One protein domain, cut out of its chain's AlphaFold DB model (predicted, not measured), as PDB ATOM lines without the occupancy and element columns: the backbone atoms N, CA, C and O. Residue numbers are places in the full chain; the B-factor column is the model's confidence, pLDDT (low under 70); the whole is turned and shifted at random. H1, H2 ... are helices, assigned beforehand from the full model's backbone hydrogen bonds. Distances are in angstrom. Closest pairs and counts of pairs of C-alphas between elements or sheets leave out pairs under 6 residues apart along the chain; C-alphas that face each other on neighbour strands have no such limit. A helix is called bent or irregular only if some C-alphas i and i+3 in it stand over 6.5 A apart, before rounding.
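This is residues 48 to 102 of the 196 residues of the protein "Aa_trans domain-containing protein" of Triticum aestivum (UniProt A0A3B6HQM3). The model is an open V of helix: H2 is sharply bent, its shorter arm H2a and its long arm H2b meet beside the bend, and H2b makes the longest axis. H1, joined to the far end of H2a, extends that shorter side and stays clear of H2b, leaving the space between the two sides open. The printed part has 55 residues with two named helices, H1 then H2, and no named strand; its class is all helix. It is loose, with a radius of gyration of the C-alphas of 14.2 A, and elongated, spanning 43 by 22 by 15 A.

H1 is residues 48 to 58, 15.1 A long, from C-alpha 48 at (-28.007, -15.083, -35.815). H2, residues 61 to 101, was assigned as one helix by its hydrogen bonds but is bent: C-alphas 72 and 75 are 9.5 A apart. Arm H2a is residues 61 to 72, 17.1 A long, ending at C-alpha 72 at (-27.288, 13.524, -19.049). Arm H2b is residues 75 to 101, 39.3 A long, ending at C-alpha 101 at (-4.742, -19.710, -32.414).

H1 and H2a meet only through their link, a tight one of 2 residues. H1 and H2b are apart. H2a touches H2b with residues 69 to 70 alone, and H2b touches H2a with residues 77 to 81 alone; the closest C-alphas, of Val 70 and Ser 77, are 5.4 A apart. The arms run opposite ways at 35.2 degrees, only just a steep tilt. Every O i to N i+4 pair is within hydrogen-bond range in H1 and H2b, and 6 of 8 are in H2a.

The two C-alphas farthest apart, those of Arg 72 and Asp 102, are 43.6 A apart. Residues 82 to 102, of which 82 to 101 belong to H2, stand free. The printed part has no cut and no long link. The mean pLDDT of the printed part is 86.5; residues 61 and 102 are under 70.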
ATOM      1  N   SER A  48     -26.789 -15.601 -36.445       90.50
ATOM      2  CA  SER A  48     -28.007 -15.083 -35.815       90.50
ATOM      3  C   SER A  48     -28.244 -15.654 -34.415       90.50
ATOM      4  O   SER A  48     -28.665 -14.920 -33.528       90.50
ATOM      5  N   ARG A  49     -27.953 -16.941 -34.181       88.56
ATOM      6  CA  ARG A  49     -28.129 -17.573 -32.865       88.56
ATOM      7  C   ARG A  49     -27.114 -17.041 -31.856       88.56
ATOM      8  O   ARG A  49     -27.478 -16.780 -30.714       88.56
ATOM      9  N   THR A  50     -25.876 -16.828 -32.295       89.88
ATOM     10  CA  THR A  50     -24.821 -16.207 -31.487       89.88
ATOM     11  C   THR A  50     -25.169 -14.763 -31.138       89.88
ATOM     12  O   THR A  50     -25.087 -14.392 -29.972       89.88
ATOM     13  N   CYS A  51     -25.637 -13.968 -32.105       89.56
ATOM     14  CA  CYS A  51     -26.061 -12.586 -31.870       89.56
ATOM     15  C   CYS A  51     -27.247 -12.502 -30.908       89.56
ATOM     16  O   CYS A  51     -27.221 -11.697 -29.988       89.56
ATOM     17  N   LEU A  52     -28.265 -13.349 -31.074       90.56
ATOM     18  CA  LEU A  52     -29.413 -13.369 -30.161       90.56
ATOM     19  C   LEU A  52     -29.016 -13.798 -28.746       90.56
ATOM     20  O   LEU A  52     -29.512 -13.224 -27.780       90.56
ATOM     21  N   ASN A  53     -28.102 -14.763 -28.611       89.12
ATOM     22  CA  ASN A  53     -27.572 -15.166 -27.309       89.12
ATOM     23  C   ASN A  53     -26.778 -14.022 -26.657       89.12
ATOM     24  O   ASN A  53     -27.009 -13.692 -25.496       89.12
ATOM     25  N   LEU A  54     -25.931 -13.340 -27.430       88.50
ATOM     26  CA  LEU A  54     -25.192 -12.173 -26.957       88.50
ATOM     27  C   LEU A  54     -26.133 -11.039 -26.527       88.50
ATOM     28  O   LEU A  54     -25.962 -10.487 -25.445       88.50
ATOM     29  N   THR A  55     -27.157 -10.724 -27.322       89.19
ATOM     30  CA  THR A  55     -28.163  -9.719 -26.958       89.19
ATOM     31  C   THR A  55     -28.886 -10.112 -25.677       89.19
ATOM     32  O   THR A  55     -29.047  -9.267 -24.808       89.19
ATOM     33  N   ASN A  56     -29.267 -11.381 -25.514       88.69
ATOM     34  CA  ASN A  56     -29.905 -11.860 -24.289       88.69
ATOM     35  C   ASN A  56     -28.986 -11.718 -23.062       88.69
ATOM     36  O   ASN A  56     -29.436 -11.293 -22.003       88.69
ATOM     37  N   ALA A  57     -27.689 -11.997 -23.214       84.50
ATOM     38  CA  ALA A  57     -26.707 -11.805 -22.148       84.50
ATOM     39  C   ALA A  57     -26.497 -10.319 -21.786       84.50
ATOM     40  O   ALA A  57     -26.233 -10.002 -20.629       84.50
ATOM     41  N   VAL A  58     -26.621  -9.406 -22.758       82.69
ATOM     42  CA  VAL A  58     -26.369  -7.963 -22.580       82.69
ATOM     43  C   VAL A  58     -27.634  -7.171 -22.216       82.69
ATOM     44  O   VAL A  58     -27.523  -6.123 -21.586       82.69
ATOM     45  N   SER A  59     -28.834  -7.662 -22.545       84.56
ATOM     46  CA  SER A  59     -30.127  -6.962 -22.405       84.56
ATOM     47  C   SER A  59     -30.551  -6.633 -20.961       84.56
ATOM     48  O   SER A  59     -31.647  -6.111 -20.756       84.56
ATOM     49  N   GLY A  60     -29.718  -6.919 -19.961       76.19
ATOM     50  CA  GLY A  60     -29.952  -6.517 -18.579       76.19
ATOM     51  C   GLY A  60     -29.871  -4.997 -18.349       76.19
ATOM     52  O   GLY A  60     -30.032  -4.162 -19.240       76.19
ATOM     53  N   ILE A  61     -29.570  -4.629 -17.106       69.19
ATOM     54  CA  ILE A  61     -29.612  -3.254 -16.562       69.19
ATOM     55  C   ILE A  61     -28.761  -2.252 -17.355       69.19
ATOM     56  O   ILE A  61     -29.085  -1.061 -17.427       69.19
ATOM     57  N   GLY A  62     -27.676  -2.723 -17.975       74.56
ATOM     58  CA  GLY A  62     -26.774  -1.892 -18.770       74.56
ATOM     59  C   GLY A  62     -27.483  -1.185 -19.926       74.56
ATOM     60  O   GLY A  62     -27.238  -0.005 -20.161       74.56
ATOM     61  N   VAL A  63     -28.430  -1.843 -20.601       80.69
ATOM     62  CA  VAL A  63     -29.106  -1.264 -21.779       80.69
ATOM     63  C   VAL A  63     -30.095  -0.161 -21.395       80.69
ATOM     64  O   VAL A  63     -30.304   0.762 -22.176       80.69
ATOM     65  N   LEU A  64     -30.658  -0.200 -20.183       80.69
ATOM     66  CA  LEU A  64     -31.570   0.839 -19.686       80.69
ATOM     67  C   LEU A  64     -30.823   2.038 -19.082       80.69
ATOM     68  O   LEU A  64     -31.260   3.180 -19.219       80.69
ATOM     69  N   SER A  65     -29.680   1.797 -18.439       80.81
ATOM     70  CA  SER A  65     -28.895   2.835 -17.754       80.81
ATOM     71  C   SER A  65     -27.944   3.601 -18.683       80.81
ATOM     72  O   SER A  65     -27.791   4.816 -18.527       80.81
ATOM     73  N   MET A  66     -27.359   2.943 -19.690       87.31
ATOM     74  CA  MET A  66     -26.472   3.571 -20.681       87.31
ATOM     75  C   MET A  66     -27.104   4.748 -21.448       87.31
ATOM     76  O   MET A  66     -26.487   5.817 -21.473       87.31
ATOM     77  N   PRO A  67     -28.315   4.646 -22.036       84.88
ATOM     78  CA  PRO A  67     -28.912   5.770 -22.757       84.88
ATOM     79  C   PRO A  67     -29.215   6.948 -21.826       84.88
ATOM     80  O   PRO A  67     -29.019   8.101 -22.208       84.88
ATOM     81  N   TYR A  68     -29.624   6.679 -20.581       85.56
ATOM     82  CA  TYR A  68     -29.844   7.729 -19.588       85.56
ATOM     83  C   TYR A  68     -28.535   8.441 -19.212       85.56
ATOM     84  O   TYR A  68     -28.491   9.675 -19.212       85.56
ATOM     85  N   ALA A  69     -27.452   7.693 -18.971       86.06
ATOM     86  CA  ALA A  69     -26.138   8.251 -18.653       86.06
ATOM     87  C   ALA A  69     -25.592   9.137 -19.789       86.06
ATOM     88  O   ALA A  69     -25.113  10.243 -19.532       86.06
ATOM     89  N   VAL A  70     -25.742   8.699 -21.044       89.31
ATOM     90  CA  VAL A  70     -25.330   9.480 -22.222       89.31
ATOM     91  C   VAL A  70     -26.210  10.724 -22.407       89.31
ATOM     92  O   VAL A  70     -25.699  11.807 -22.686       89.31
ATOM     93  N   SER A  71     -27.524  10.625 -22.172       90.19
ATOM     94  CA  SER A  71     -28.436  11.776 -22.301       90.19
ATOM     95  C   SER A  71     -28.133  12.909 -21.311       90.19
ATOM     96  O   SER A  71     -28.322  14.082 -21.625       90.19
ATOM     97  N   ARG A  72     -27.634  12.568 -20.114       91.12
ATOM     98  CA  ARG A  72     -27.288  13.524 -19.049       91.12
ATOM     99  C   ARG A  72     -25.842  14.018 -19.129       91.12
ATOM    100  O   ARG A  72     -25.554  15.096 -18.619       91.12
ATOM    101  N   GLY A  73     -24.936  13.244 -19.726       88.19
ATOM    102  CA  GLY A  73     -23.492  13.500 -19.691       88.19
ATOM    103  C   GLY A  73     -22.942  14.399 -20.809       88.19
ATOM    104  O   GLY A  73     -21.736  14.650 -20.847       88.19
ATOM    105  N   GLY A  74     -23.790  14.881 -21.723       88.75
ATOM    106  CA  GLY A  74     -23.397  15.779 -22.820       88.75
ATOM    107  C   GLY A  74     -22.368  15.163 -23.781       88.75
ATOM    108  O   GLY A  74     -22.131  13.955 -23.774       88.75
ATOM    109  N   TRP A  75     -21.723  15.983 -24.617       91.56
ATOM    110  CA  TRP A  75     -20.776  15.523 -25.652       91.56
ATOM    111  C   TRP A  75     -19.613  14.669 -25.117       91.56
ATOM    112  O   TRP A  75     -19.162  13.748 -25.796       91.56
ATOM    113  N   LEU A  76     -19.158  14.925 -23.884       91.31
ATOM    114  CA  LEU A  76     -18.076  14.164 -23.254       91.31
ATOM    115  C   LEU A  76     -18.477  12.705 -22.982       91.31
ATOM    116  O   LEU A  76     -17.670  11.800 -23.182       91.31
ATOM    117  N   SER A  77     -19.730  12.460 -22.583       92.38
ATOM    118  CA  SER A  77     -20.232  11.094 -22.396       92.38
ATOM    119  C   SER A  77     -20.285  10.297 -23.697       92.38
ATOM    120  O   SER A  77     -19.984   9.108 -23.687       92.38
ATOM    121  N   LEU A  78     -20.568  10.954 -24.825       91.12
ATOM    122  CA  LEU A  78     -20.563  10.311 -26.138       91.12
ATOM    123  C   LEU A  78     -19.140   9.901 -26.550       91.12
ATOM    124  O   LEU A  78     -18.938   8.795 -27.046       91.12
ATOM    125  N   ALA A  79     -18.149  10.760 -26.283       93.00
ATOM    126  CA  ALA A  79     -16.739  10.445 -26.510       93.00
ATOM    127  C   ALA A  79     -16.255   9.281 -25.625       93.00
ATOM    128  O   ALA A  79     -15.573   8.380 -26.108       93.00
ATOM    129  N   LEU A  80     -16.648   9.260 -24.347       91.69
ATOM    130  CA  LEU A  80     -16.332   8.158 -23.431       91.69
ATOM    131  C   LEU A  80     -17.024   6.852 -23.837       91.69
ATOM    132  O   LEU A  80     -16.393   5.798 -23.811       91.69
ATOM    133  N   PHE A  81     -18.286   6.907 -24.265       90.56
ATOM    134  CA  PHE A  81     -19.009   5.740 -24.769       90.56
ATOM    135  C   PHE A  81     -18.337   5.166 -26.023       90.56
ATOM    136  O   PHE A  81     -18.144   3.955 -26.124       90.56
ATOM    137  N   ALA A  82     -17.899   6.033 -26.942       92.81
ATOM    138  CA  ALA A  82     -17.124   5.623 -28.108       92.81
ATOM    139  C   ALA A  82     -15.781   4.988 -27.708       92.81
ATOM    140  O   ALA A  82     -15.439   3.928 -28.229       92.81
ATOM    141  N   LEU A  83     -15.055   5.571 -26.746       95.00
ATOM    142  CA  LEU A  83     -13.807   5.004 -26.227       95.00
ATOM    143  C   LEU A  83     -14.032   3.594 -25.661       95.00
ATOM    144  O   LEU A  83     -13.357   2.652 -26.073       95.00
ATOM    145  N   VAL A  84     -15.016   3.420 -24.778       91.56
ATOM    146  CA  VAL A  84     -15.359   2.106 -24.210       91.56
ATOM    147  C   VAL A  84     -15.767   1.121 -25.311       91.56
ATOM    148  O   VAL A  84     -15.323  -0.026 -25.300       91.56
ATOM    149  N   GLY A  85     -16.528   1.572 -26.312       91.88
ATOM    150  CA  GLY A  85     -16.875   0.774 -27.490       91.88
ATOM    151  C   GLY A  85     -15.647   0.306 -28.279       91.88
ATOM    152  O   GLY A  85     -15.549  -0.875 -28.615       91.88
ATOM    153  N   THR A  86     -14.671   1.190 -28.518       95.31
ATOM    154  CA  THR A  86     -13.416   0.821 -29.198       95.31
ATOM    155  C   THR A  86     -12.586  -0.175 -28.389       95.31
ATOM    156  O   THR A  86     -12.066  -1.136 -28.958       95.31
ATOM    157  N   VAL A  87     -12.518  -0.015 -27.063       92.69
ATOM    158  CA  VAL A  87     -11.832  -0.959 -26.164       92.69
ATOM    159  C   VAL A  87     -12.534  -2.319 -26.156       92.69
ATOM    160  O   VAL A  87     -11.870  -3.353 -26.226       92.69
ATOM    161  N   CYS A  88     -13.868  -2.341 -26.134       89.88
ATOM    162  CA  CYS A  88     -14.661  -3.568 -26.209       89.88
ATOM    163  C   CYS A  88     -14.437  -4.301 -27.541       89.88
ATOM    164  O   CYS A  88     -14.156  -5.500 -27.553       89.88
ATOM    165  N   TYR A  89     -14.448  -3.572 -28.663       92.38
ATOM    166  CA  TYR A  89     -14.141  -4.127 -29.984       92.38
ATOM    167  C   TYR A  89     -12.716  -4.700 -30.058       92.38
ATOM    168  O   TYR A  89     -12.505  -5.811 -30.555       92.38
ATOM    169  N   TYR A  90     -11.732  -3.981 -29.516       91.50
ATOM    170  CA  TYR A  90     -10.353  -4.459 -29.445       91.50
ATOM    171  C   TYR A  90     -10.234  -5.730 -28.591       91.50
ATOM    172  O   TYR A  90      -9.609  -6.705 -28.998       91.50
ATOM    173  N   THR A  91     -10.901  -5.765 -27.439       88.31
ATOM    174  CA  THR A  91     -10.895  -6.933 -26.549       88.31
ATOM    175  C   THR A  91     -11.547  -8.143 -27.224       88.31
ATOM    176  O   THR A  91     -10.974  -9.231 -27.223       88.31
ATOM    177  N   GLY A  92     -12.695  -7.951 -27.884       87.56
ATOM    178  CA  GLY A  92     -13.387  -9.003 -28.634       87.56
ATOM    179  C   GLY A  92     -12.550  -9.571 -29.781       87.56
ATOM    180  O   GLY A  92     -12.490 -10.786 -29.966       87.56
ATOM    181  N   THR A  93     -11.842  -8.714 -30.520       87.69
ATOM    182  CA  THR A  93     -10.931  -9.164 -31.586       87.69
ATOM    183  C   THR A  93      -9.706  -9.895 -31.039       87.69
ATOM    184  O   THR A  93      -9.260 -10.861 -31.662       87.69
ATOM    185  N   LEU A  94      -9.194  -9.503 -29.869       85.94
ATOM    186  CA  LEU A  94      -8.105 -10.211 -29.195       85.94
ATOM    187  C   LEU A  94      -8.535 -11.630 -28.795       85.94
ATOM    188  O   LEU A  94      -7.857 -12.593 -29.146       85.94
ATOM    189  N   ILE A  95      -9.703 -11.766 -28.157       85.12
ATOM    190  CA  ILE A  95     -10.276 -13.066 -27.771       85.12
ATOM    191  C   ILE A  95     -10.518 -13.935 -29.006       85.12
ATOM    192  O   ILE A  95     -10.133 -15.101 -29.013       85.12
ATOM    193  N   ALA A  96     -11.093 -13.369 -30.070       84.94
ATOM    194  CA  ALA A  96     -11.334 -14.095 -31.314       84.94
ATOM    195  C   ALA A  96     -10.032 -14.645 -31.917       84.94
ATOM    196  O   ALA A  96      -9.986 -15.798 -32.338       84.94
ATOM    197  N   ARG A  97      -8.949 -13.856 -31.912       83.00
ATOM    198  CA  ARG A  97      -7.631 -14.326 -32.366       83.00
ATOM    199  C   ARG A  97      -7.060 -15.413 -31.461       83.00
ATOM    200  O   ARG A  97      -6.503 -16.373 -31.982       83.00
ATOM    201  N   CYS A  98      -7.222 -15.301 -30.143       77.56
ATOM    202  CA  CYS A  98      -6.781 -16.337 -29.211       77.56
ATOM    203  C   CYS A  98      -7.532 -17.661 -29.412       77.56
ATOM    204  O   CYS A  98      -6.899 -18.711 -29.436       77.56
ATOM    205  N   MET A  99      -8.854 -17.617 -29.613       78.00
ATOM    206  CA  MET A  99      -9.666 -18.814 -29.869       78.00
ATOM    207  C   MET A  99      -9.318 -19.495 -31.199       78.00
ATOM    208  O   MET A  99      -9.448 -20.709 -31.317       78.00
ATOM    209  N   LEU A 100      -8.882 -18.721 -32.200       77.25
ATOM    210  CA  LEU A 100      -8.416 -19.252 -33.484       77.25
ATOM    211  C   LEU A 100      -6.991 -19.821 -33.418       77.25
ATOM    212  O   LEU A 100      -6.677 -20.725 -34.185       77.25
ATOM    213  N   ALA A 101      -6.134 -19.282 -32.546       73.06
ATOM    214  CA  ALA A 101      -4.742 -19.710 -32.414       73.06
ATOM    215  C   ALA A 101      -4.611 -21.071 -31.712       73.06
ATOM    216  O   ALA A 101      -3.847 -21.910 -32.176       73.06
ATOM    217  N   ASP A 102      -5.386 -21.308 -30.650       65.94
ATOM    218  CA  ASP A 102      -5.379 -22.567 -29.904       65.94
ATOM    219  C   ASP A 102      -6.814 -22.982 -29.540       65.94
ATOM    220  O   ASP A 102      -7.426 -22.471 -28.601       65.94
TER     221      ASP A 102